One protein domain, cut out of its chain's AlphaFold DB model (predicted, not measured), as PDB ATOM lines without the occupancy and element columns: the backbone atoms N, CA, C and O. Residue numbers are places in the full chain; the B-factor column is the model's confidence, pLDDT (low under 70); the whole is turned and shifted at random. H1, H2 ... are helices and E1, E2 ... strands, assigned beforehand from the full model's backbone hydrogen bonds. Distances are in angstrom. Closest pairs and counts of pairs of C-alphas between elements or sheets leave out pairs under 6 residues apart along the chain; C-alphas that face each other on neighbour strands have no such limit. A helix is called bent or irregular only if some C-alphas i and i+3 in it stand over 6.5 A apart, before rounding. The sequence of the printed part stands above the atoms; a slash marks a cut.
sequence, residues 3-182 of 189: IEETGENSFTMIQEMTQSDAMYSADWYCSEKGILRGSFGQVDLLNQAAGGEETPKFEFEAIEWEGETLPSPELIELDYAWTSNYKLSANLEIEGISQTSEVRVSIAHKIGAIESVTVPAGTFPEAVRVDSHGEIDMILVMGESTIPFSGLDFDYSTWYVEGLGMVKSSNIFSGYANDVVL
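Overview. This is residues 3 to 182 of the 189 residues of an uncharacterized protein of Anaerolineaceae bacterium (UniProt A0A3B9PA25). A long sheet of seven strands, E5 to E11, rolls into an open trough round the short helix H1, its edge strands E5 and E11 apart; a smaller, twisted sheet of four strands, E1 to E4, stands to one side. The long strands E7, E8 and E9 make most of the length. The 180 printed residues hold, in chain order, E1 to E4, H1 and E5 to E11, and the class is mostly strand. Both sheets are antiparallel, each in chain order. The whole is compact, with a radius of gyration of the C-alphas of 17.3 A, yet elongated, spanning 54 by 35 by 35 A.

Arrangement. Start in the large sheet with the hairpin of E7, residues 97 to 119, and E8, residues 122 to 142: N 108 and O 133 are within hydrogen-bond range, 2.8 A. E7 bends by 126 degrees at residue 116 and E8 by 100 degrees at residue 125. E9, residues 145 to 161, is antiparallel to E8 at 174 degrees, with N 130 and O 158 at 2.8 A. Next come E10, residues 165 to 173, with N 159 and O 168 at 2.8 A, and the edge strand E11, residues 176 to 181, with N 169 and O 180 at 2.8 A. On the other side of E7 look for E6, residues 81 to 94, with N 88 and O 103 at 2.8 A, then the edge strand E5, residues 58 to 66, with N 61 and O 89 at 2.8 A. These seven form a meander, each strand the antiparallel neighbour of the one before, and a folded sheet, bent back on itself: E5 E6 E7 face E9 E10 E11, with E8 as the hinge. This strongly twisted sheet curls round H1, residues 43 to 50, whose O i to N i+4 pairs are each within hydrogen-bond range; the closest C-alphas of H1 and E5, Val 43 and Phe 60, are 6.8 A apart. The second meander joins E1, residues 3 to 7, E2, residues 10 to 16, E3, residues 23 to 31, and E4, residues 34 to 37; N 4 and O 12 are 2.9 A apart, N 13 and O 26 are 2.8 A apart, and N 29 and O 36 are 2.8 A apart, each pair within hydrogen-bond range. Residues 34 to 35 of E4 pair, antiparallel, with residues 70 to 71.

Along the chain. Find C-alpha 3 at (37.098, -18.883, -19.188), where E1 begins. E8 runs 50.2 A from C-alpha 122 at (39.735, -36.928, -20.297); E9 measures 47.1 A, E7 43.8 A and E6 38.5 A. E11 ends at C-alpha 181, (29.702, -33.835, -19.006).

Size, cuts and confidence. The C-alphas farthest apart, Pro 125 and Glu 144, are 56.1 A apart. The printed part has no cut; the link E5 to E6 is long, 14 residues. The mean pLDDT of the printed part is 78.9, and residues 38 to 59 are among those under 70.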
ATOM      1  N   ILE A   3      37.116 -19.831 -20.309       83.69
ATOM      2  CA  ILE A   3      37.098 -18.883 -19.188       83.69
ATOM      3  C   ILE A   3      37.632 -17.542 -19.687       83.69
ATOM      4  O   ILE A   3      38.650 -17.498 -20.378       83.69
ATOM      5  N   GLU A   4      36.933 -16.467 -19.344       86.69
ATOM      6  CA  GLU A   4      37.328 -15.090 -19.631       86.69
ATOM      7  C   GLU A   4      37.460 -14.327 -18.308       86.69
ATOM      8  O   GLU A   4      36.492 -14.186 -17.566       86.69
ATOM      9  N   GLU A   5      38.662 -13.847 -17.996       86.06
ATOM     10  CA  GLU A   5      38.916 -13.032 -16.801       86.06
ATOM     11  C   GLU A   5      38.213 -11.674 -16.935       86.06
ATOM     12  O   GLU A   5      38.420 -10.954 -17.916       86.06
ATOM     13  N   THR A   6      37.395 -11.305 -15.949       84.69
ATOM     14  CA  THR A   6      36.623 -10.047 -15.964       84.69
ATOM     15  C   THR A   6      37.066  -9.054 -14.895       84.69
ATOM     16  O   THR A   6      36.705  -7.877 -14.960       84.69
ATOM     17  N   GLY A   7      37.892  -9.488 -13.943       83.19
ATOM     18  CA  GLY A   7      38.439  -8.657 -12.877       83.19
ATOM     19  C   GLY A   7      39.539  -9.371 -12.092       83.19
ATOM     20  O   GLY A   7      39.924 -10.483 -12.422       83.19
ATOM     21  N   GLU A   8      40.048  -8.730 -11.038       82.56
ATOM     22  CA  GLU A   8      41.094  -9.313 -10.175       82.56
ATOM     23  C   GLU A   8      40.603 -10.555  -9.412       82.56
ATOM     24  O   GLU A   8      41.374 -11.473  -9.170       82.56
ATOM     25  N   ASN A   9      39.310 -10.591  -9.071       85.44
ATOM     26  CA  ASN A   9      38.666 -11.674  -8.324       85.44
ATOM     27  C   ASN A   9      37.361 -12.125  -9.001       85.44
ATOM     28  O   ASN A   9      36.396 -12.479  -8.321       85.44
ATOM     29  N   SER A  10      37.283 -12.045 -10.331       86.81
ATOM     30  CA  SER A  10      36.096 -12.477 -11.066       86.81
ATOM     31  C   SER A  10      36.417 -12.949 -12.475       86.81
ATOM     32  O   SER A  10      37.255 -12.366 -13.165       86.81
ATOM     33  N   PHE A  11      35.680 -13.957 -12.927       86.38
ATOM     34  CA  PHE A  11      35.775 -14.484 -14.282       86.38
ATOM     35  C   PHE A  11      34.401 -14.912 -14.792       86.38
ATOM     36  O   PHE A  11      33.508 -15.253 -14.019       86.38
ATOM     37  N   THR A  12      34.236 -14.932 -16.108       84.88
ATOM     38  CA  THR A  12      33.057 -15.483 -16.772       84.88
ATOM     39  C   THR A  12      33.413 -16.844 -17.357       84.88
ATOM     40  O   THR A  12      34.339 -16.986 -18.156       84.88
ATOM     41  N   MET A  13      32.660 -17.869 -16.971       80.75
ATOM     42  CA  MET A  13      32.730 -19.195 -17.575       80.75
ATOM     43  C   MET A  13      31.713 -19.277 -18.706       80.75
ATOM     44  O   MET A  13      30.530 -19.024 -18.481       80.75
ATOM     45  N   ILE A  14      32.156 -19.674 -19.899       81.81
ATOM     46  CA  ILE A  14      31.293 -19.854 -21.066       81.81
ATOM     47  C   ILE A  14      31.311 -21.323 -21.495       81.81
ATOM     48  O   ILE A  14      32.364 -21.944 -21.703       81.81
ATOM     49  N   GLN A  15      30.115 -21.885 -21.626       75.31
ATOM     50  CA  GLN A  15      29.855 -23.270 -21.982       75.31
ATOM     51  C   GLN A  15      28.992 -23.313 -23.239       75.31
ATOM     52  O   GLN A  15      27.922 -22.719 -23.299       75.31
ATOM     53  N   GLU A  16      29.465 -24.041 -24.241       79.81
ATOM     54  CA  GLU A  16      28.729 -24.308 -25.473       79.81
ATOM     55  C   GLU A  16      28.216 -25.740 -25.402       79.81
ATOM     56  O   GLU A  16      28.979 -26.664 -25.098       79.81
ATOM     57  N   MET A  17      26.916 -25.924 -25.616       76.25
ATOM     58  CA  MET A  17      26.327 -27.257 -25.626       76.25
ATOM     59  C   MET A  17      26.589 -27.922 -26.973       76.25
ATOM     60  O   MET A  17      26.352 -27.349 -28.026       76.25
ATOM     61  N   THR A  18      27.044 -29.169 -26.966       73.62
ATOM     62  CA  THR A  18      27.358 -29.885 -28.215       73.62
ATOM     63  C   THR A  18      26.117 -30.373 -28.964       73.62
ATOM     64  O   THR A  18      26.198 -30.674 -30.152       73.62
ATOM     65  N   GLN A  19      24.968 -30.464 -28.288       71.06
ATOM     66  CA  GLN A  19      23.713 -30.981 -28.850       71.06
ATOM     67  C   GLN A  19      22.700 -29.886 -29.218       71.06
ATOM     68  O   GLN A  19      21.609 -30.194 -29.692       71.06
ATOM     69  N   SER A  20      23.042 -28.614 -29.009       71.19
ATOM     70  CA  SER A  20      22.179 -27.467 -29.306       71.19
ATOM     71  C   SER A  20      23.027 -26.226 -29.544       71.19
ATOM     72  O   SER A  20      24.048 -26.084 -28.887       71.19
ATOM     73  N   ASP A  21      22.551 -25.257 -30.321       70.81
ATOM     74  CA  ASP A  21      23.227 -23.955 -30.482       70.81
ATOM     75  C   ASP A  21      23.153 -23.058 -29.218       70.81
ATOM     76  O   ASP A  21      23.376 -21.848 -29.277       70.81
ATOM     77  N   ALA A  22      22.808 -23.634 -28.060       68.94
ATOM     78  CA  ALA A  22      22.738 -22.942 -26.785       68.94
ATOM     79  C   ALA A  22      24.139 -22.669 -26.223       68.94
ATOM     80  O   ALA A  22      24.990 -23.560 -26.109       68.94
ATOM     81  N   MET A  23      24.341 -21.417 -25.819       71.50
ATOM     82  CA  MET A  23      25.529 -20.947 -25.122       71.50
ATOM     83  C   MET A  23      25.123 -20.449 -23.742       71.50
ATOM     84  O   MET A  23      24.212 -19.634 -23.610       71.50
ATOM     85  N   TYR A  24      25.835 -20.915 -22.726       72.50
ATOM     86  CA  TYR A  24      25.633 -20.536 -21.339       72.50
ATOM     87  C   TYR A  24      26.840 -19.766 -20.842       72.50
ATOM     88  O   TYR A  24      27.973 -20.221 -20.987       72.50
ATOM     89  N   SER A  25      26.599 -18.617 -20.225       76.44
ATOM     90  CA  SER A  25      27.618 -17.867 -19.503       76.44
ATOM     91  C   SER A  25      27.243 -17.752 -18.031       76.44
ATOM     92  O   SER A  25      26.069 -17.671 -17.662       76.44
ATOM     93  N   ALA A  26      28.251 -17.774 -17.170       76.69
ATOM     94  CA  ALA A  26      28.075 -17.537 -15.751       76.69
ATOM     95  C   ALA A  26      29.250 -16.763 -15.187       76.69
ATOM     96  O   ALA A  26      30.400 -17.134 -15.424       76.69
ATOM     97  N   ASP A  27      28.936 -15.743 -14.399       82.00
ATOM     98  CA  ASP A  27      29.932 -14.970 -13.679       82.00
ATOM     99  C   ASP A  27      30.252 -15.638 -12.347       82.00
ATOM    100  O   ASP A  27      29.366 -16.079 -11.604       82.00
ATOM    101  N   TRP A  28      31.543 -15.707 -12.071       84.00
ATOM    102  CA  TRP A  28      32.122 -16.266 -10.869       84.00
ATOM    103  C   TRP A  28      32.903 -15.190 -10.136       84.00
ATOM    104  O   TRP A  28      33.577 -14.361 -10.748       84.00
ATOM    105  N   TYR A  29      32.813 -15.236  -8.816       85.88
ATOM    106  CA  TYR A  29      33.455 -14.315  -7.897       85.88
ATOM    107  C   TYR A  29      34.291 -15.124  -6.919       85.88
ATOM    108  O   TYR A  29      33.797 -16.053  -6.280       85.88
ATOM    109  N   CYS A  30      35.562 -14.766  -6.817       85.94
ATOM    110  CA  CYS A  30      36.499 -15.387  -5.900       85.94
ATOM    111  C   CYS A  30      36.545 -14.577  -4.602       85.94
ATOM    112  O   CYS A  30      36.623 -13.347  -4.616       85.94
ATOM    113  N   SER A  31      36.524 -15.270  -3.471       86.12
ATOM    114  CA  SER A  31      36.677 -14.699  -2.139       86.12
ATOM    115  C   SER A  31      37.663 -15.541  -1.325       86.12
ATOM    116  O   SER A  31      38.016 -16.658  -1.701       86.12
ATOM    117  N   GLU A  32      38.105 -15.035  -0.173       84.88
ATOM    118  CA  GLU A  32      38.917 -15.839   0.757       84.88
ATOM    119  C   GLU A  32      38.167 -17.082   1.264       84.88
ATOM    120  O   GLU A  32      38.789 -18.054   1.682       84.88
ATOM    121  N   LYS A  33      36.828 -17.063   1.234       85.25
ATOM    122  CA  LYS A  33      35.987 -18.169   1.701       85.25
ATOM    123  C   LYS A  33      35.760 -19.234   0.634       85.25
ATOM    124  O   LYS A  33      35.349 -20.340   0.988       85.25
ATOM    125  N   GLY A  34      36.022 -18.934  -0.636       86.12
ATOM    126  CA  GLY A  34      35.759 -19.851  -1.735       86.12
ATOM    127  C   GLY A  34      35.465 -19.151  -3.053       86.12
ATOM    128  O   GLY A  34      35.864 -18.009  -3.283       86.12
ATOM    129  N   ILE A  35      34.788 -19.878  -3.935       86.69
ATOM    130  CA  ILE A  35      34.274 -19.327  -5.181       86.69
ATOM    131  C   ILE A  35      32.759 -19.427  -5.207       86.69
ATOM    132  O   ILE A  35      32.157 -20.458  -4.887       86.69
ATOM    133  N   LEU A  36      32.152 -18.358  -5.690       82.88
ATOM    134  CA  LEU A  36      30.722 -18.244  -5.822       82.88
ATOM    135  C   LEU A  36      30.352 -17.947  -7.266       82.88
ATOM    136  O   LEU A  36      30.884 -17.033  -7.891       82.88
ATOM    137  N   ARG A  37      29.351 -18.663  -7.766       76.44
ATOM    138  CA  ARG A  37      28.666 -18.307  -9.003       76.44
ATOM    139  C   ARG A  37      27.591 -17.256  -8.709       76.44
ATOM    140  O   ARG A  37      26.637 -17.545  -7.989       76.44
ATOM    141  N   GLY A  38      27.738 -16.045  -9.250       63.16
ATOM    142  CA  GLY A  38      26.803 -14.941  -8.980       63.16
ATOM    143  C   GLY A  38      25.487 -15.028  -9.749       63.16
ATOM    144  O   GLY A  38      24.501 -14.421  -9.342       63.16
ATOM    145  N   SER A  39      25.426 -15.825 -10.819       64.88
ATOM    146  CA  SER A  39      24.153 -16.219 -11.425       64.88
ATOM    147  C   SER A  39      23.677 -17.553 -10.851       64.88
ATOM    148  O   SER A  39      24.416 -18.542 -10.835       64.88
ATOM    149  N   PHE A  40      22.415 -17.618 -10.420       61.41
ATOM    150  CA  PHE A  40      21.773 -18.884 -10.065       61.41
ATOM    151  C   PHE A  40      21.456 -19.673 -11.348       61.41
ATOM    152  O   PHE A  40      20.323 -19.762 -11.810       61.41
ATOM    153  N   GLY A  41      22.490 -20.230 -11.981       53.59
ATOM    154  CA  GLY A  41      22.372 -20.951 -13.252       53.59
ATOM    155  C   GLY A  41      21.632 -22.291 -13.168       53.59
ATOM    156  O   GLY A  41      21.461 -22.945 -14.189       53.59
ATOM    157  N   GLN A  42      21.190 -22.711 -11.978       51.31
ATOM    158  CA  GLN A  42      20.344 -23.898 -11.791       51.31
ATOM    159  C   GLN A  42      18.866 -23.639 -12.085       51.31
ATOM    160  O   GLN A  42      18.088 -24.579 -12.207       51.31
ATOM    161  N   VAL A  43      18.472 -22.382 -12.283       49.44
ATOM    162  CA  VAL A  43      17.172 -22.064 -12.884       49.44
ATOM    163  C   VAL A  43      17.048 -22.657 -14.281       49.44
ATOM    164  O   VAL A  43      15.963 -23.078 -14.671       49.44
ATOM    165  N   ASP A  44      18.164 -22.795 -14.996       48.97
ATOM    166  CA  ASP A  44      18.141 -23.473 -16.280       48.97
ATOM    167  C   ASP A  44      17.879 -24.981 -16.128       48.97
ATOM    168  O   ASP A  44      17.204 -25.557 -16.967       48.97
ATOM    169  N   LEU A  45      18.271 -25.610 -15.008       44.12
ATOM    170  CA  LEU A  45      17.889 -26.996 -14.692       44.12
ATOM    171  C   LEU A  45      16.390 -27.129 -14.377       44.12
ATOM    172  O   LEU A  45      15.786 -28.122 -14.773       44.12
ATOM    173  N   LEU A  46      15.773 -26.140 -13.716       45.97
ATOM    174  CA  LEU A  46      14.317 -26.114 -13.489       45.97
ATOM    175  C   LEU A  46      13.540 -25.890 -14.796       45.97
ATOM    176  O   LEU A  46      12.531 -26.552 -15.034       45.97
ATOM    177  N   ASN A  47      14.038 -25.019 -15.678       42.12
ATOM    178  CA  ASN A  47      13.470 -24.810 -17.012       42.12
ATOM    179  C   ASN A  47      13.669 -26.039 -17.924       42.12
ATOM    180  O   ASN A  47      12.768 -26.394 -18.682       42.12
ATOM    181  N   GLN A  48      14.799 -26.745 -17.812       41.88
ATOM    182  CA  GLN A  48      15.053 -28.013 -18.508       41.88
ATOM    183  C   GLN A  48      14.170 -29.157 -17.979       41.88
ATOM    184  O   GLN A  48      13.706 -29.989 -18.757       41.88
ATOM    185  N   ALA A  49      13.884 -29.178 -16.675       40.56
ATOM    186  CA  ALA A  49      12.966 -30.124 -16.043       40.56
ATOM    187  C   ALA A  49      11.495 -29.928 -16.462       40.56
ATOM    188  O   ALA A  49      10.711 -30.877 -16.411       40.56
ATOM    189  N   ALA A  50      11.122 -28.720 -16.898       42.22
ATOM    190  CA  ALA A  50       9.762 -28.379 -17.310       42.22
ATOM    191  C   ALA A  50       9.387 -28.914 -18.714       42.22
ATOM    192  O   ALA A  50       8.212 -29.133 -18.987       42.22
ATOM    193  N   GLY A  51      10.355 -29.228 -19.580       36.56
ATOM    194  CA  GLY A  51      10.197 -30.218 -20.659       36.56
ATOM    195  C   GLY A  51       9.060 -30.056 -21.692       36.56
ATOM    196  O   GLY A  51       8.742 -31.044 -22.358       36.56
ATOM    197  N   GLY A  52       8.438 -28.883 -21.879       42.22
ATOM    198  CA  GLY A  52       7.366 -28.717 -22.875       42.22
ATOM    199  C   GLY A  52       7.051 -27.272 -23.279       42.22
ATOM    200  O   GLY A  52       7.256 -26.339 -22.513       42.22
ATOM    201  N   GLU A  53       6.506 -27.081 -24.487       43.16
ATOM    202  CA  GLU A  53       6.101 -25.763 -25.024       43.16
ATOM    203  C   GLU A  53       4.956 -25.090 -24.232       43.16
ATOM    204  O   GLU A  53       4.720 -23.895 -24.396       43.16
ATOM    205  N   GLU A  54       4.267 -25.833 -23.357       44.44
ATOM    206  CA  GLU A  54       3.139 -25.352 -22.540       44.44
ATOM    207  C   GLU A  54       3.491 -25.105 -21.061       44.44
ATOM    208  O   GLU A  54       2.604 -24.793 -20.264       44.44
ATOM    209  N   THR A  55       4.758 -25.236 -20.650       49.19
ATOM    210  CA  THR A  55       5.133 -24.923 -19.262       49.19
ATOM    211  C   THR A  55       5.338 -23.425 -19.053       49.19
ATOM    212  O   THR A  55       5.946 -22.782 -19.914       49.19
ATOM    213  N   PRO A  56       4.870 -22.854 -17.924       53.06
ATOM    214  CA  PRO A  56       5.071 -21.441 -17.629       53.06
ATOM    215  C   PRO A  56       6.558 -21.102 -17.696       53.06
ATOM    216  O   PRO A  56       7.383 -21.796 -17.103       53.06
ATOM    217  N   LYS A  57       6.904 -20.049 -18.438       57.31
ATOM    218  CA  LYS A  57       8.280 -19.559 -18.483       57.31
ATOM    219  C   LYS A  57       8.564 -18.857 -17.167       57.31
ATOM    220  O   LYS A  57       7.936 -17.844 -16.867       57.31
ATOM    221  N   PHE A  58       9.491 -19.411 -16.397       63.72
ATOM    222  CA  PHE A  58       9.999 -18.759 -15.206       63.72
ATOM    223  C   PHE A  58      11.315 -18.068 -15.549       63.72
ATOM    224  O   PHE A  58      12.314 -18.713 -15.879       63.72
ATOM    225  N   GLU A  59      11.314 -16.744 -15.453       68.06
ATOM    226  CA  GLU A  59      12.541 -15.957 -15.481       68.06
ATOM    227  C   GLU A  59      12.928 -15.642 -14.044       68.06
ATOM    228  O   GLU A  59      12.140 -15.060 -13.301       68.06
ATOM    229  N   PHE A  60      14.127 -16.041 -13.637       72.56
ATOM    230  CA  PHE A  60      14.623 -15.764 -12.297       72.56
ATOM    231  C   PHE A  60      15.797 -14.797 -12.362       72.56
ATOM    232  O   PHE A  60      16.721 -14.968 -13.156       72.56
ATOM    233  N   GLU A  61      15.784 -13.822 -11.467       76.25
ATOM    234  CA  GLU A  61      16.858 -12.862 -11.270       76.25
ATOM    235  C   GLU A  61      17.369 -12.984  -9.834       76.25
ATOM    236  O   GLU A  61      16.589 -12.918  -8.884       76.25
ATOM    237  N   ALA A  62      18.675 -13.187  -9.654       76.44
ATOM    238  CA  ALA A  62      19.266 -13.207  -8.323       76.44
ATOM    239  C   ALA A  62      19.314 -11.785  -7.748       76.44
ATOM    240  O   ALA A  62      19.956 -10.905  -8.313       76.44
ATOM    241  N   ILE A  63      18.628 -11.571  -6.624       82.06
ATOM    242  CA  ILE A  63      18.584 -10.291  -5.905       82.06
ATOM    243  C   ILE A  63      19.710 -10.243  -4.871       82.06
ATOM    244  O   ILE A  63      20.436  -9.260  -4.775       82.06
ATOM    245  N   GLU A  64      19.833 -11.311  -4.083       82.88
ATOM    246  CA  GLU A  64      20.841 -11.458  -3.036       82.88
ATOM    247  C   GLU A  64      21.328 -12.905  -3.006       82.88
ATOM    248  O   GLU A  64      20.600 -13.840  -3.350       82.88
ATOM    249  N   TRP A  65      22.562 -13.094  -2.562       80.88
ATOM    250  CA  TRP A  65      23.155 -14.402  -2.356       80.88
ATOM    251  C   TRP A  65      24.079 -14.355  -1.139       80.88
ATOM    252  O   TRP A  65      24.684 -13.325  -0.835       80.88
ATOM    253  N   GLU A  66      24.210 -15.480  -0.453       83.94
ATOM    254  CA  GLU A  66      25.131 -15.657   0.664       83.94
ATOM    255  C   GLU A  66      25.676 -17.085   0.661       83.94
ATOM    256  O   GLU A  66      24.925 -18.039   0.472       83.94
ATOM    257  N   GLY A  67      26.975 -17.242   0.907       83.88
ATOM    258  CA  GLY A  67      27.655 -18.535   0.863       83.88
ATOM    259  C   GLY A  67      28.532 -18.678  -0.376       83.88
ATOM    260  O   GLY A  67      28.780 -17.704  -1.083       83.88
ATOM    261  N   GLU A  68      29.031 -19.888  -0.596       85.44
ATOM    262  CA  GLU A  68      30.010 -20.200  -1.637       85.44
ATOM    263  C   GLU A  68      29.537 -21.420  -2.428       85.44
ATOM    264  O   GLU A  68      29.038 -22.384  -1.855       85.44
ATOM    265  N   THR A  69      29.727 -21.426  -3.746       81.88
ATOM    266  CA  THR A  69      29.445 -22.621  -4.561       81.88
ATOM    267  C   THR A  69      30.473 -23.721  -4.292       81.88
ATOM    268  O   THR A  69      30.132 -24.900  -4.298       81.88
ATOM    269  N   LEU A  70      31.720 -23.335  -4.029       88.06
ATOM    270  CA  LEU A  70      32.790 -24.209  -3.563       88.06
ATOM    271  C   LEU A  70      33.577 -23.491  -2.466       88.06
ATOM    272  O   LEU A  70      33.909 -22.320  -2.650       88.06
ATOM    273  N   PRO A  71      33.908 -24.163  -1.353       90.56
ATOM    274  CA  PRO A  71      34.673 -23.550  -0.283       90.56
ATOM    275  C   PRO A  71      36.136 -23.358  -0.699       90.56
ATOM    276  O   PRO A  71      36.604 -23.908  -1.698       90.56
ATOM    277  N   SER A  72      36.878 -22.595   0.101       90.00
ATOM    278  CA  SER A  72      38.321 -22.436  -0.068       90.00
ATOM    279  C   SER A  72      39.031 -23.800  -0.094       90.00
ATOM    280  O   SER A  72      38.625 -24.689   0.660       90.00
ATOM    281  N   PRO A  73      40.133 -23.960  -0.852       86.50
ATOM    282  CA  PRO A  73      40.857 -25.229  -0.966       86.50
ATOM    283  C   PRO A  73      41.242 -25.874   0.373       86.50
ATOM    284  O   PRO A  73      41.226 -27.093   0.496       86.50
ATOM    285  N   GLU A  74      41.525 -25.065   1.399       88.81
ATOM    286  CA  GLU A  74      41.879 -25.532   2.749       88.81
ATOM    287  C   GLU A  74      40.747 -26.287   3.467       88.81
ATOM    288  O   GLU A  74      41.003 -27.016   4.421       88.81
ATOM    289  N   LEU A  75      39.504 -26.111   3.010       89.50
ATOM    290  CA  LEU A  75      38.297 -26.729   3.561       89.50
ATOM    291  C   LEU A  75      37.785 -27.879   2.681       89.50
ATOM    292  O   LEU A  75      36.770 -28.492   3.004       89.50
ATOM    293  N   ILE A  76      38.456 -28.175   1.559       89.81
ATOM    294  CA  ILE A  76      38.102 -29.302   0.691       89.81
ATOM    295  C   ILE A  76      38.623 -30.591   1.332       89.81
ATOM    296  O   ILE A  76      39.679 -31.123   0.996       89.81
ATOM    297  N   GLU A  77      37.842 -31.098   2.278       92.75
ATOM    298  CA  GLU A  77      38.037 -32.392   2.918       92.75
ATOM    299  C   GLU A  77      36.748 -33.212   2.854       92.75
ATOM    300  O   GLU A  77      35.646 -32.667   2.766       92.75
ATOM    301  N   LEU A  78      36.880 -34.541   2.868       94.31
ATOM    302  CA  LEU A  78      35.720 -35.432   2.870       94.31
ATOM    303  C   LEU A  78      34.783 -35.089   4.031       94.31
ATOM    304  O   LEU A  78      35.226 -34.809   5.140       94.31
ATOM    305  N   ASP A  79      33.483 -35.153   3.757       94.00
ATOM    306  CA  ASP A  79      32.402 -34.819   4.682       94.00
ATOM    307  C   ASP A  79      32.280 -33.342   5.099       94.00
ATOM    308  O   ASP A  79      31.313 -33.014   5.795       94.00
ATOM    309  N   TYR A  80      33.156 -32.439   4.638       95.31
ATOM    310  CA  TYR A  80      32.963 -31.001   4.844       95.31
ATOM    311  C   TYR A  80      31.640 -30.544   4.218       95.31
ATOM    312  O   TYR A  80      31.322 -30.905   3.082       95.31
ATOM    313  N   ALA A  81      30.863 -29.757   4.964       95.38
ATOM    314  CA  ALA A  81      29.522 -29.337   4.581       95.38
ATOM    315  C   ALA A  81      29.308 -27.844   4.837       95.38
ATOM    316  O   ALA A  81      29.799 -27.288   5.821       95.38
ATOM    317  N   TRP A  82      28.548 -27.205   3.953       94.56
ATOM    318  CA  TRP A  82      28.221 -25.783   4.030       94.56
ATOM    319  C   TRP A  82      26.868 -25.510   3.371       94.56
ATOM    320  O   TRP A  82      26.268 -26.397   2.766       94.56
ATOM    321  N   THR A  83      26.376 -24.279   3.496       92.19
ATOM    322  CA  THR A  83      25.093 -23.873   2.914       92.19
ATOM    323  C   THR A  83      25.261 -22.605   2.097       92.19
ATOM    324  O   THR A  83      25.938 -21.672   2.533       92.19
ATOM    325  N   SER A  84      24.605 -22.577   0.943       88.75
ATOM    326  CA  SER A  84      24.438 -21.384   0.118       88.75
ATOM    327  C   SER A  84      22.974 -20.975   0.113       88.75
ATOM    328  O   SER A  84      22.093 -21.818  -0.026       88.75
ATOM    329  N   ASN A  85      22.710 -19.683   0.247       87.94
ATOM    330  CA  ASN A  85      21.373 -19.116   0.230       87.94
ATOM    331  C   ASN A  85      21.253 -18.127  -0.921       87.94
ATOM    332  O   ASN A  85      22.127 -17.286  -1.125       87.94
ATOM    333  N   TYR A  86      20.142 -18.198  -1.640       84.81
ATOM    334  CA  TYR A  86      19.812 -17.285  -2.717       84.81
ATOM    335  C   TYR A  86      18.437 -16.688  -2.479       84.81
ATOM    336  O   TYR A  86      17.476 -17.381  -2.141       84.81
ATOM    337  N   LYS A  87      18.342 -15.386  -2.710       86.56
ATOM    338  CA  LYS A  87      17.089 -14.660  -2.811       86.56
ATOM    339  C   LYS A  87      16.905 -14.266  -4.266       86.56
ATOM    340  O   LYS A  87      17.673 -13.465  -4.795       86.56
ATOM    341  N   LEU A  88      15.901 -14.839  -4.909       85.06
ATOM    342  CA  LEU A  88      15.600 -14.625  -6.315       85.06
ATOM    343  C   LEU A  88      14.273 -13.871  -6.468       85.06
ATOM    344  O   LEU A  88      13.356 -14.001  -5.656       85.06
ATOM    345  N   SER A  89      14.169 -13.102  -7.542       82.62
ATOM    346  CA  SER A  89      12.924 -12.575  -8.087       82.62
ATOM    347  C   SER A  89      12.503 -13.499  -9.222       82.62
ATOM    348  O   SER A  89      13.257 -13.651 -10.176       82.62
ATOM    349  N   ALA A  90      11.337 -14.132  -9.130       79.12
ATOM    350  CA  ALA A  90      10.763 -14.908 -10.222       79.12
ATOM    351  C   ALA A  90       9.699 -14.073 -10.935       79.12
ATOM    352  O   ALA A  90       8.742 -13.623 -10.305       79.12
ATOM    353  N   ASN A  91       9.848 -13.884 -12.242       76.38
ATOM    354  CA  ASN A  91       8.808 -13.353 -13.107       76.38
ATOM    355  C   ASN A  91       8.088 -14.518 -13.791       76.38
ATOM    356  O   ASN A  91       8.708 -15.352 -14.453       76.38
ATOM    357  N   LEU A  92       6.779 -14.578 -13.578       74.31
ATOM    358  CA  LEU A  92       5.879 -15.599 -14.073       74.31
ATOM    359  C   LEU A  92       4.874 -14.942 -15.013       74.31
ATOM    360  O   LEU A  92       4.111 -14.068 -14.601       74.31
ATOM    361  N   GLU A  93       4.855 -15.376 -16.268       69.81
ATOM    362  CA  GLU A  93       3.850 -14.955 -17.243       69.81
ATOM    363  C   GLU A  93       2.807 -16.065 -17.421       69.81
ATOM    364  O   GLU A  93       3.112 -17.147 -17.924       69.81
ATOM    365  N   ILE A  94       1.565 -15.804 -17.001       69.94
ATOM    366  CA  ILE A  94       0.425 -16.716 -17.178       69.94
ATOM    367  C   ILE A  94      -0.682 -15.968 -17.914       69.94
ATOM    368  O   ILE A  94      -1.143 -14.928 -17.450       69.94
ATOM    369  N   GLU A  95      -1.115 -16.495 -19.063       70.06
ATOM    370  CA  GLU A  95      -2.240 -15.958 -19.851       70.06
ATOM    371  C   GLU A  95      -2.131 -14.443 -20.165       70.06
ATOM    372  O   GLU A  95      -3.133 -13.736 -20.261       70.06
ATOM    373  N   GLY A  96      -0.904 -13.929 -20.335       68.62
ATOM    374  CA  GLY A  96      -0.628 -12.511 -20.615       68.62
ATOM    375  C   GLY A  96      -0.607 -11.599 -19.381       68.62
ATOM    376  O   GLY A  96      -0.555 -10.376 -19.523       68.62
ATOM    377  N   ILE A  97      -0.645 -12.169 -18.175       69.56
ATOM    378  CA  ILE A  97      -0.451 -11.463 -16.908       69.56
ATOM    379  C   ILE A  97       0.945 -11.799 -16.384       69.56
ATOM    380  O   ILE A  97       1.230 -12.951 -16.060       69.56
ATOM    381  N   SER A  98       1.805 -10.783 -16.283       74.62
ATOM    382  CA  SER A  98       3.110 -10.902 -15.631       74.62
ATOM    383  C   SER A  98       2.978 -10.691 -14.129       74.62
ATOM    384  O   SER A  98       2.366  -9.721 -13.669       74.62
ATOM    385  N   GLN A  99       3.592 -11.582 -13.362       75.62
ATOM    386  CA  GLN A  99       3.631 -11.526 -11.915       75.62
ATOM    387  C   GLN A  99       5.045 -11.747 -11.401       75.62
ATOM    388  O   GLN A  99       5.714 -12.698 -11.781       75.62
ATOM    389  N   THR A 100       5.458 -10.909 -10.455       78.38
ATOM    390  CA  THR A 100       6.724 -11.074  -9.744       78.38
ATOM    391  C   THR A 100       6.488 -11.724  -8.385       78.38
ATOM    392  O   THR A 100       5.621 -11.281  -7.630       78.38
ATOM    393  N   SER A 101       7.271 -12.752  -8.068       79.81
ATOM    394  CA  SER A 101       7.267 -13.449  -6.778       79.81
ATOM    395  C   SER A 101       8.679 -13.502  -6.196       79.81
ATOM    396  O   SER A 101       9.654 -13.630  -6.931       79.81
ATOM    397  N   GLU A 102       8.798 -13.415  -4.871       84.38
ATOM    398  CA  GLU A 102      10.068 -13.661  -4.177       84.38
ATOM    399  C   GLU A 102      10.252 -15.171  -4.001       84.38
ATOM    400  O   GLU A 102       9.331 -15.876  -3.572       84.38
ATOM    401  N   VAL A 103      11.450 -15.652  -4.322       83.75
ATOM    402  CA  VAL A 103      11.853 -17.046  -4.161       83.75
ATOM    403  C   VAL A 103      13.090 -17.089  -3.284       83.75
ATOM    404  O   VAL A 103      14.038 -16.331  -3.480       83.75
ATOM    405  N   ARG A 104      13.085 -17.981  -2.303       87.31
ATOM    406  CA  ARG A 104      14.240 -18.278  -1.465       87.31
ATOM    407  C   ARG A 104      14.703 -19.679  -1.787       87.31
ATOM    408  O   ARG A 104      13.891 -20.596  -1.860       87.31
ATOM    409  N   VAL A 105      16.000 -19.824  -1.994       85.31
ATOM    410  CA  VAL A 105      16.628 -21.115  -2.241       85.31
ATOM    411  C   VAL A 105      17.718 -21.312  -1.206       85.31
ATOM    412  O   VAL A 105      18.586 -20.453  -1.062       85.31
ATOM    413  N   SER A 106      17.676 -22.434  -0.502       89.12
ATOM    414  CA  SER A 106      18.733 -22.872   0.408       89.12
ATOM    415  C   SER A 106      19.333 -24.148  -0.152       89.12
ATOM    416  O   SER A 106      18.602 -25.091  -0.426       89.12
ATOM    417  N   ILE A 107      20.649 -24.190  -0.349       88.88
ATOM    418  CA  ILE A 107      21.349 -25.374  -0.849       88.88
ATOM    419  C   ILE A 107      22.348 -25.837   0.198       88.88
ATOM    420  O   ILE A 107      23.318 -25.142   0.497       88.88
ATOM    421  N   ALA A 108      22.116 -27.024   0.744       92.81
ATOM    422  CA  ALA A 108      23.070 -27.731   1.577       92.81
ATOM    423  C   ALA A 108      24.046 -28.499   0.684       92.81
ATOM    424  O   ALA A 108      23.641 -29.352  -0.101       92.81
ATOM    425  N   HIS A 109      25.332 -28.213   0.825       93.38
ATOM    426  CA  HIS A 109      26.408 -28.844   0.078       93.38
ATOM    427  C   HIS A 109      27.252 -29.724   0.994       93.38
ATOM    428  O   HIS A 109      27.423 -29.424   2.180       93.38
ATOM    429  N   LYS A 110      27.830 -30.781   0.429       95.94
ATOM    430  CA  LYS A 110      28.764 -31.662   1.123       95.94
ATOM    431  C   LYS A 110      29.805 -32.232   0.167       95.94
ATOM    432  O   LYS A 110      29.458 -32.692  -0.918       95.94
ATOM    433  N   ILE A 111      31.068 -32.292   0.590       96.38
ATOM    434  CA  ILE A 111      32.091 -33.072  -0.116       96.38
ATOM    435  C   ILE A 111      31.788 -34.561   0.080       96.38
ATOM    436  O   ILE A 111      32.026 -35.132   1.147       96.38
ATOM    437  N   GLY A 112      31.224 -35.183  -0.953       94.50
ATOM    438  CA  GLY A 112      30.783 -36.576  -0.926       94.50
ATOM    439  C   GLY A 112      31.890 -37.571  -1.258       94.50
ATOM    440  O   GLY A 112      31.894 -38.685  -0.734       94.50
ATOM    441  N   ALA A 113      32.825 -37.184  -2.129       95.81
ATOM    442  CA  ALA A 113      33.960 -38.013  -2.521       95.81
ATOM    443  C   ALA A 113      35.095 -37.180  -3.136       95.81
ATOM    444  O   ALA A 113      34.870 -36.099  -3.673       95.81
ATOM    445  N   ILE A 114      36.305 -37.736  -3.114       95.25
ATOM    446  CA  ILE A 114      37.416 -37.341  -3.986       95.25
ATOM    447  C   ILE A 114      37.752 -38.596  -4.788       95.25
ATOM    448  O   ILE A 114      38.174 -39.602  -4.213       95.25
ATOM    449  N   GLU A 115      37.455 -38.586  -6.084       95.94
ATOM    450  CA  GLU A 115      37.445 -39.797  -6.904       95.94
ATOM    451  C   GLU A 115      37.889 -39.555  -8.349       95.94
ATOM    452  O   GLU A 115      37.896 -38.432  -8.852       95.94
ATOM    453  N   SER A 116      38.243 -40.645  -9.033       96.38
ATOM    454  CA  SER A 116      38.584 -40.595 -10.451       96.38
ATOM    455  C   SER A 116      37.323 -40.520 -11.307       96.38
ATOM    456  O   SER A 116      36.436 -41.369 -11.189       96.38
ATOM    457  N   VAL A 117      37.263 -39.540 -12.207       95.56
ATOM    458  CA  VAL A 117      36.147 -39.329 -13.135       95.56
ATOM    459  C   VAL A 117      36.651 -39.329 -14.570       95.56
ATOM    460  O   VAL A 117      37.549 -38.569 -14.927       95.56
ATOM    461  N   THR A 118      36.027 -40.148 -15.416       95.12
ATOM    462  CA  THR A 118      36.258 -40.156 -16.864       95.12
ATOM    463  C   THR A 118      35.083 -39.505 -17.586       95.12
ATOM    464  O   THR A 118      33.938 -39.933 -17.442       95.12
ATOM    465  N   VAL A 119      35.381 -38.492 -18.392       93.25
ATOM    466  CA  VAL A 119      34.464 -37.802 -19.312       93.25
ATOM    467  C   VAL A 119      35.109 -37.750 -20.703       93.25
ATOM    468  O   VAL A 119      36.288 -38.087 -20.830       93.25
ATOM    469  N   PRO A 120      34.397 -37.355 -21.774       92.88
ATOM    470  CA  PRO A 120      35.005 -37.317 -23.106       92.88
ATOM    471  C   PRO A 120      36.242 -36.408 -23.197       92.88
ATOM    472  O   PRO A 120      37.153 -36.727 -23.955       92.88
ATOM    473  N   ALA A 121      36.322 -35.355 -22.374       91.06
ATOM    474  CA  ALA A 121      37.496 -34.484 -22.299       91.06
ATOM    475  C   ALA A 121      38.741 -35.131 -21.655       91.06
ATOM    476  O   ALA A 121      39.833 -34.582 -21.769       91.06
ATOM    477  N   GLY A 122      38.607 -36.265 -20.953       92.81
ATOM    478  CA  GLY A 122      39.735 -36.928 -20.297       92.81
ATOM    479  C   GLY A 122      39.370 -37.702 -19.031       92.81
ATOM    480  O   GLY A 122      38.204 -37.884 -18.682       92.81
ATOM    481  N   THR A 123      40.398 -38.191 -18.335       95.75
ATOM    482  CA  THR A 123      40.260 -38.827 -17.016       95.75
ATOM    483  C   THR A 123      40.960 -37.982 -15.965       95.75
ATOM    484  O   THR A 123      42.151 -37.706 -16.093       95.75
ATOM    485  N   PHE A 124      40.225 -37.616 -14.919       95.50
ATOM    486  CA  PHE A 124      40.689 -36.773 -13.826       95.50
ATOM    487  C   PHE A 124      40.727 -37.601 -12.540       95.50
ATOM    488  O   PHE A 124      39.662 -37.968 -12.051       95.50
ATOM    489  N   PRO A 125      41.915 -37.945 -12.007       94.31
ATOM    490  CA  PRO A 125      42.045 -38.891 -10.896       94.31
ATOM    491  C   PRO A 125      41.592 -38.334  -9.539       94.31
ATOM    492  O   PRO A 125      41.281 -39.118  -8.646       94.31
ATOM    493  N   GLU A 126      41.568 -37.008  -9.392       93.56
ATOM    494  CA  GLU A 126      41.303 -36.300  -8.132       93.56
ATOM    495  C   GLU A 126      40.142 -35.307  -8.297       93.56
ATOM    496  O   GLU A 126      40.237 -34.138  -7.932       93.56
ATOM    497  N   ALA A 127      39.036 -35.755  -8.897       95.12
ATOM    498  CA  ALA A 127      37.839 -34.932  -9.001       95.12
ATOM    499  C   ALA A 127      37.100 -34.898  -7.656       95.12
ATOM    500  O   ALA A 127      36.804 -35.932  -7.055       95.12
ATOM    501  N   VAL A 128      36.761 -33.697  -7.200       95.06
ATOM    502  CA  VAL A 128      36.003 -33.467  -5.970       95.06
ATOM    503  C   VAL A 128      34.519 -33.539  -6.297       95.06
ATOM    504  O   VAL A 128      34.005 -32.691  -7.029       95.06
ATOM    505  N   ARG A 129      33.819 -34.537  -5.753       95.06
ATOM    506  CA  ARG A 129      32.362 -34.637  -5.838       95.06
ATOM    507  C   ARG A 129      31.715 -33.855  -4.705       95.06
ATOM    508  O   ARG A 129      31.916 -34.169  -3.532       95.06
ATOM    509  N   VAL A 130      30.881 -32.895  -5.075       93.38
ATOM    510  CA  VAL A 130      30.006 -32.153  -4.172       93.38
ATOM    511  C   VAL A 130      28.583 -32.653  -4.359       93.38
ATOM    512  O   VAL A 130      28.007 -32.490  -5.433       93.38
ATOM    513  N   ASP A 131      28.025 -33.243  -3.310       92.75
ATOM    514  CA  ASP A 131      26.623 -33.637  -3.244       92.75
ATOM    515  C   ASP A 131      25.832 -32.464  -2.660       92.75
ATOM    516  O   ASP A 131      26.232 -31.880  -1.651       92.75
ATOM    517  N   SER A 132      24.750 -32.074  -3.327       89.50
ATOM    518  CA  SER A 132      23.976 -30.885  -2.984       89.50
ATOM    519  C   SER A 132      22.489 -31.196  -2.920       89.50
ATOM    520  O   SER A 132      21.950 -31.832  -3.826       89.50
ATOM    521  N   HIS A 133      21.847 -30.697  -1.869       89.19
ATOM    522  CA  HIS A 133      20.409 -30.768  -1.648       89.19
ATOM    523  C   HIS A 133      19.859 -29.349  -1.545       89.19
ATOM    524  O   HIS A 133      20.245 -28.595  -0.648       89.19
ATOM    525  N   GLY A 134      19.006 -28.968  -2.488       85.88
ATOM    526  CA  GLY A 134      18.391 -27.655  -2.549       85.88
ATOM    527  C   GLY A 134      16.926 -27.685  -2.145       85.88
ATOM    528  O   GLY A 134      16.180 -28.553  -2.582       85.88
ATOM    529  N   GLU A 135      16.514 -26.697  -1.362       86.31
ATOM    530  CA  GLU A 135      15.133 -26.444  -0.966       86.31
ATOM    531  C   GLU A 135      14.687 -25.100  -1.548       86.31
ATOM    532  O   GLU A 135      15.387 -24.090  -1.413       86.31
ATOM    533  N   ILE A 136      13.525 -25.086  -2.203       82.06
ATOM    534  CA  ILE A 136      12.920 -23.881  -2.773       82.06
ATOM    535  C   ILE A 136      11.653 -23.526  -1.997       82.06
ATOM    536  O   ILE A 136      10.699 -24.309  -1.927       82.06
ATOM    537  N   ASP A 137      11.628 -22.291  -1.506       84.25
ATOM    538  CA  ASP A 137      10.467 -21.646  -0.911       84.25
ATOM    539  C   ASP A 137      10.023 -20.468  -1.778       84.25
ATOM    540  O   ASP A 137      10.751 -19.494  -1.980       84.25
ATOM    541  N   MET A 138       8.793 -20.529  -2.273       80.56
ATOM    542  CA  MET A 138       8.181 -19.493  -3.098       80.56
ATOM    543  C   MET A 138       6.874 -19.023  -2.463       80.56
ATOM    544  O   MET A 138       6.119 -19.802  -1.884       80.56
ATOM    545  N   ILE A 139       6.566 -17.736  -2.600       78.38
ATOM    546  CA  ILE A 139       5.246 -17.204  -2.254       78.38
ATOM    547  C   ILE A 139       4.613 -16.657  -3.526       78.38
ATOM    548  O   ILE A 139       5.027 -15.615  -4.028       78.38
ATOM    549  N   LEU A 140       3.594 -17.356  -4.024       74.12
ATOM    550  CA  LEU A 140       2.804 -16.909  -5.164       74.12
ATOM    551  C   LEU A 140       1.708 -15.966  -4.674       74.12
ATOM    552  O   LEU A 140       0.925 -16.303  -3.786       74.12
ATOM    553  N   VAL A 141       1.623 -14.780  -5.257       72.69
ATOM    554  CA  VAL A 141       0.517 -13.851  -4.995       72.69
ATOM    555  C   VAL A 141      -0.589 -14.156  -6.012       72.69
ATOM    556  O   VAL A 141      -0.305 -14.390  -7.165       72.69
ATOM    557  N   MET A 142      -1.870 -14.182  -5.666       71.62
ATOM    558  CA  MET A 142      -2.956 -14.299  -6.652       71.62
ATOM    559  C   MET A 142      -4.104 -13.384  -6.245       71.62
ATOM    560  O   MET A 142      -4.920 -13.713  -5.384       71.62
ATOM    561  N   GLY A 143      -4.139 -12.191  -6.846       74.31
ATOM    562  CA  GLY A 143      -5.044 -11.122  -6.427       74.31
ATOM    563  C   GLY A 143      -4.741 -10.683  -4.992       74.31
ATOM    564  O   GLY A 143      -3.627 -10.267  -4.693       74.31
ATOM    565  N   GLU A 144      -5.726 -10.791  -4.100       74.25
ATOM    566  CA  GLU A 144      -5.574 -10.474  -2.669       74.25
ATOM    567  C   GLU A 144      -5.065 -11.662  -1.829       74.25
ATOM    568  O   GLU A 144      -4.867 -11.530  -0.621       74.25
ATOM    569  N   SER A 145      -4.870 -12.837  -2.438       75.00
ATOM    570  CA  SER A 145      -4.422 -14.048  -1.740       75.00
ATOM    571  C   SER A 145      -2.920 -14.274  -1.911       75.00
ATOM    572  O   SER A 145      -2.352 -13.944  -2.946       75.00
ATOM    573  N   THR A 146      -2.275 -14.879  -0.911       78.19
ATOM    574  CA  THR A 146      -0.911 -15.419  -1.026       78.19
ATOM    575  C   THR A 146      -0.967 -16.925  -0.827       78.19
ATOM    576  O   THR A 146      -1.594 -17.409   0.116       78.19
ATOM    577  N   ILE A 147      -0.358 -17.668  -1.743       75.81
ATOM    578  CA  ILE A 147      -0.226 -19.116  -1.667       75.81
ATOM    579  C   ILE A 147       1.249 -19.417  -1.408       75.81
ATOM    580  O   ILE A 147       2.075 -19.198  -2.298       75.81
ATOM    581  N   PRO A 148       1.608 -19.891  -0.202       75.31
ATOM    582  CA  PRO A 148       2.938 -20.419   0.023       75.31
ATOM    583  C   PRO A 148       3.091 -21.699  -0.796       75.31
ATOM    584  O   PRO A 148       2.258 -22.605  -0.735       75.31
ATOM    585  N   PHE A 149       4.161 -21.749  -1.568       70.31
ATOM    586  CA  PHE A 149       4.584 -22.901  -2.331       70.31
ATOM    587  C   PHE A 149       5.973 -23.286  -1.822       70.31
ATOM    588  O   PHE A 149       6.988 -22.734  -2.238       70.31
ATOM    589  N   SER A 150       5.984 -24.172  -0.832       68.19
ATOM    590  CA  SER A 150       7.185 -24.655  -0.147       68.19
ATOM    591  C   SER A 150       7.387 -26.138  -0.429       68.19
ATOM    592  O   SER A 150       6.402 -26.880  -0.519       68.19
ATOM    593  N   GLY A 151       8.642 -26.580  -0.464       58.19
ATOM    594  CA  GLY A 151       8.978 -28.005  -0.511       58.19
ATOM    595  C   GLY A 151       9.144 -28.574  -1.916       58.19
ATOM    596  O   GLY A 151       8.866 -29.752  -2.120       58.19
ATOM    597  N   LEU A 152       9.582 -27.754  -2.878       70.88
ATOM    598  CA  LEU A 152      10.319 -28.308  -4.011       70.88
ATOM    599  C   LEU A 152      11.758 -28.533  -3.561       70.88
ATOM    600  O   LEU A 152      12.504 -27.575  -3.350       70.88
ATOM    601  N   ASP A 153      12.113 -29.797  -3.404       77.56
ATOM    602  CA  ASP A 153      13.469 -30.253  -3.188       77.56
ATOM    603  C   ASP A 153      14.118 -30.680  -4.509       77.56
ATOM    604  O   ASP A 153      13.458 -31.097  -5.468       77.56
ATOM    605  N   PHE A 154      15.436 -30.542  -4.580       77.19
ATOM    606  CA  PHE A 154      16.215 -31.061  -5.690       77.19
ATOM    607  C   PHE A 154      17.583 -31.535  -5.217       77.19
ATOM    608  O   PHE A 154      18.265 -30.867  -4.441       77.19
ATOM    609  N   ASP A 155      18.005 -32.678  -5.744       84.00
ATOM    610  CA  ASP A 155      19.311 -33.260  -5.470       84.00
ATOM    611  C   ASP A 155      20.156 -33.281  -6.737       84.00
ATOM    612  O   ASP A 155      19.695 -33.652  -7.826       84.00
ATOM    613  N   TYR A 156      21.422 -32.917  -6.588       85.00
ATOM    614  CA  TYR A 156      22.400 -33.039  -7.655       85.00
ATOM    615  C   TYR A 156      23.802 -33.251  -7.089       85.00
ATOM    616  O   TYR A 156      24.141 -32.798  -5.995       85.00
ATOM    617  N   SER A 157      24.634 -33.922  -7.873       90.00
ATOM    618  CA  SER A 157      26.057 -34.079  -7.605       90.00
ATOM    619  C   SER A 157      26.850 -33.389  -8.703       90.00
ATOM    620  O   SER A 157      26.589 -33.589  -9.892       90.00
ATOM    621  N   THR A 158      27.853 -32.609  -8.321       90.06
ATOM    622  CA  THR A 158      28.761 -31.948  -9.261       90.06
ATOM    623  C   THR A 158      30.198 -32.357  -8.968       90.06
ATOM    624  O   THR A 158      30.619 -32.389  -7.817       90.06
ATOM    625  N   TRP A 159      30.957 -32.674 -10.013       92.81
ATOM    626  CA  TRP A 159      32.374 -33.003  -9.929       92.81
ATOM    627  C   TRP A 159      33.207 -31.841 -10.441       92.81
ATOM    628  O   TRP A 159      33.017 -31.376 -11.572       92.81
ATOM    629  N   TYR A 160      34.160 -31.426  -9.617       91.19
ATOM    630  CA  TYR A 160      35.069 -30.328  -9.895       91.19
ATOM    631  C   TYR A 160      36.513 -30.808  -9.946       91.19
ATOM    632  O   TYR A 160      36.914 -31.684  -9.182       91.19
ATOM    633  N   VAL A 161      37.292 -30.216 -10.844       91.50
ATOM    634  CA  VAL A 161      38.727 -30.468 -10.983       91.50
ATOM    635  C   VAL A 161      39.459 -29.138 -10.893       91.50
ATOM    636  O   VAL A 161      39.051 -28.152 -11.513       91.50
ATOM    637  N   GLU A 162      40.534 -29.101 -10.111       87.12
ATOM    638  CA  GLU A 162      41.368 -27.909  -9.967       87.12
ATOM    639  C   GLU A 162      41.886 -27.432 -11.335       87.12
ATOM    640  O   GLU A 162      42.267 -28.232 -12.190       87.12
ATOM    641  N   GLY A 163      41.832 -26.120 -11.577       84.25
ATOM    642  CA  GLY A 163      42.232 -25.512 -12.852       84.25
ATOM    643  C   GLY A 163      41.260 -25.722 -14.022       84.25
ATOM    644  O   GLY A 163      41.425 -25.074 -15.051       84.25
ATOM    645  N   LEU A 164      40.234 -26.572 -13.880       84.50
ATOM    646  CA  LEU A 164      39.227 -26.835 -14.921       84.50
ATOM    647  C   LEU A 164      37.804 -26.447 -14.507       84.50
ATOM    648  O   LEU A 164      36.994 -26.078 -15.355       84.50
ATOM    649  N   GLY A 165      37.483 -26.533 -13.216       85.06
ATOM    650  CA  GLY A 165      36.133 -26.324 -12.705       85.06
ATOM    651  C   GLY A 165      35.245 -27.553 -12.903       85.06
ATOM    652  O   GLY A 165      35.676 -28.684 -12.686       85.06
ATOM    653  N   MET A 166      33.976 -27.336 -13.255       86.88
ATOM    654  CA  MET A 166      32.983 -28.408 -13.382       86.88
ATOM    655  C   MET A 166      33.286 -29.317 -14.581       86.88
ATOM    656  O   MET A 166      33.194 -28.884 -15.730       86.88
ATOM    657  N   VAL A 167      33.551 -30.599 -14.319       89.38
ATOM    658  CA  VAL A 167      33.775 -31.615 -15.365       89.38
ATOM    659  C   VAL A 167      32.569 -32.525 -15.578       89.38
ATOM    660  O   VAL A 167      32.391 -33.074 -16.666       89.38
ATOM    661  N   LYS A 168      31.726 -32.680 -14.555       88.81
ATOM    662  CA  LYS A 168      30.489 -33.458 -14.617       88.81
ATOM    663  C   LYS A 168      29.461 -32.884 -13.648       88.81
ATOM    664  O   LYS A 168      29.816 -32.465 -12.554       88.81
ATOM    665  N   SER A 169      28.191 -32.921 -14.021       85.75
ATOM    666  CA  SER A 169      27.057 -32.728 -13.123       85.75
ATOM    667  C   SER A 169      26.035 -33.819 -13.397       85.75
ATOM    668  O   SER A 169      25.843 -34.192 -14.550       85.75
ATOM    669  N   SER A 170      25.406 -34.337 -12.352       85.06
ATOM    670  CA  SER A 170      24.363 -35.354 -12.440       85.06
ATOM    671  C   SER A 170      23.222 -34.970 -11.518       85.06
ATOM    672  O   SER A 170      23.457 -34.623 -10.360       85.06
ATOM    673  N   ASN A 171      21.995 -35.028 -12.013       78.44
ATOM    674  CA  ASN A 171      20.796 -34.846 -11.209       78.44
ATOM    675  C   ASN A 171      19.758 -35.903 -11.569       78.44
ATOM    676  O   ASN A 171      19.642 -36.325 -12.720       78.44
ATOM    677  N   ILE A 172      18.981 -36.322 -10.575       64.94
ATOM    678  CA  ILE A 172      17.842 -37.210 -10.788       64.94
ATOM    679  C   ILE A 172      16.592 -36.358 -10.634       64.94
ATOM    680  O   ILE A 172      16.214 -36.005  -9.524       64.94
ATOM    681  N   PHE A 173      15.941 -36.035 -11.749       57.56
ATOM    682  CA  PHE A 173      14.672 -35.317 -11.724       57.56
ATOM    683  C   PHE A 173      13.550 -36.235 -12.205       57.56
ATOM    684  O   PHE A 173      13.600 -36.781 -13.307       57.56
ATOM    685  N   SER A 174      12.534 -36.440 -11.362       53.03
ATOM    686  CA  SER A 174      11.361 -37.271 -11.671       53.03
ATOM    687  C   SER A 174      11.701 -38.699 -12.157       53.03
ATOM    688  O   SER A 174      10.999 -39.269 -12.995       53.03
ATOM    689  N   GLY A 175      12.786 -39.286 -11.636       54.53
ATOM    690  CA  GLY A 175      13.258 -40.631 -11.993       54.53
ATOM    691  C   GLY A 175      14.128 -40.712 -13.253       54.53
ATOM    692  O   GLY A 175      14.576 -41.806 -13.599       54.53
ATOM    693  N   TYR A 176      14.406 -39.585 -13.912       53.31
ATOM    694  CA  TYR A 176      15.338 -39.494 -15.034       53.31
ATOM    695  C   TYR A 176      16.668 -38.909 -14.563       53.31
ATOM    696  O   TYR A 176      16.699 -37.841 -13.951       53.31
ATOM    697  N   ALA A 177      17.761 -39.620 -14.839       64.88
ATOM    698  CA  ALA A 177      19.106 -39.098 -14.637       64.88
ATOM    699  C   ALA A 177      19.467 -38.191 -15.817       64.88
ATOM    700  O   ALA A 177      19.493 -38.648 -16.962       64.88
ATOM    701  N   ASN A 178      19.729 -36.921 -15.528       70.56
ATOM    702  CA  ASN A 178      20.274 -35.967 -16.477       70.56
ATOM    703  C   ASN A 178      21.737 -35.726 -16.107       70.56
ATOM    704  O   ASN A 178      22.050 -35.358 -14.977       70.56
ATOM    705  N   ASP A 179      22.625 -35.958 -17.070       78.81
ATOM    706  CA  ASP A 179      24.061 -35.790 -16.892       78.81
ATOM    707  C   ASP A 179      24.572 -34.721 -17.858       78.81
ATOM    708  O   ASP A 179      24.359 -34.795 -19.069       78.81
ATOM    709  N   VAL A 180      25.313 -33.757 -17.321       80.69
ATOM    710  CA  VAL A 180      26.118 -32.810 -18.095       80.69
ATOM    711  C   VAL A 180      27.573 -33.210 -17.923       80.69
ATOM    712  O   VAL A 180      28.057 -33.325 -16.799       80.69
ATOM    713  N   VAL A 181      28.289 -33.427 -19.025       86.25
ATOM    714  CA  VAL A 181      29.702 -33.835 -19.006       86.25
ATOM    715  C   VAL A 181      30.547 -32.905 -19.859       86.25
ATOM    716  O   VAL A 181      30.126 -32.461 -20.926       86.25
ATOM    717  N   LEU A 182      31.766 -32.636 -19.400       85.69
ATOM    718  CA  LEU A 182      32.742 -31.879 -20.165       85.69
ATOM    719  C   LEU A 182      33.222 -32.717 -21.352       85.69
ATOM    720  O   LEU A 182      33.839 -33.772 -21.187       85.69
TER     721      LEU A 182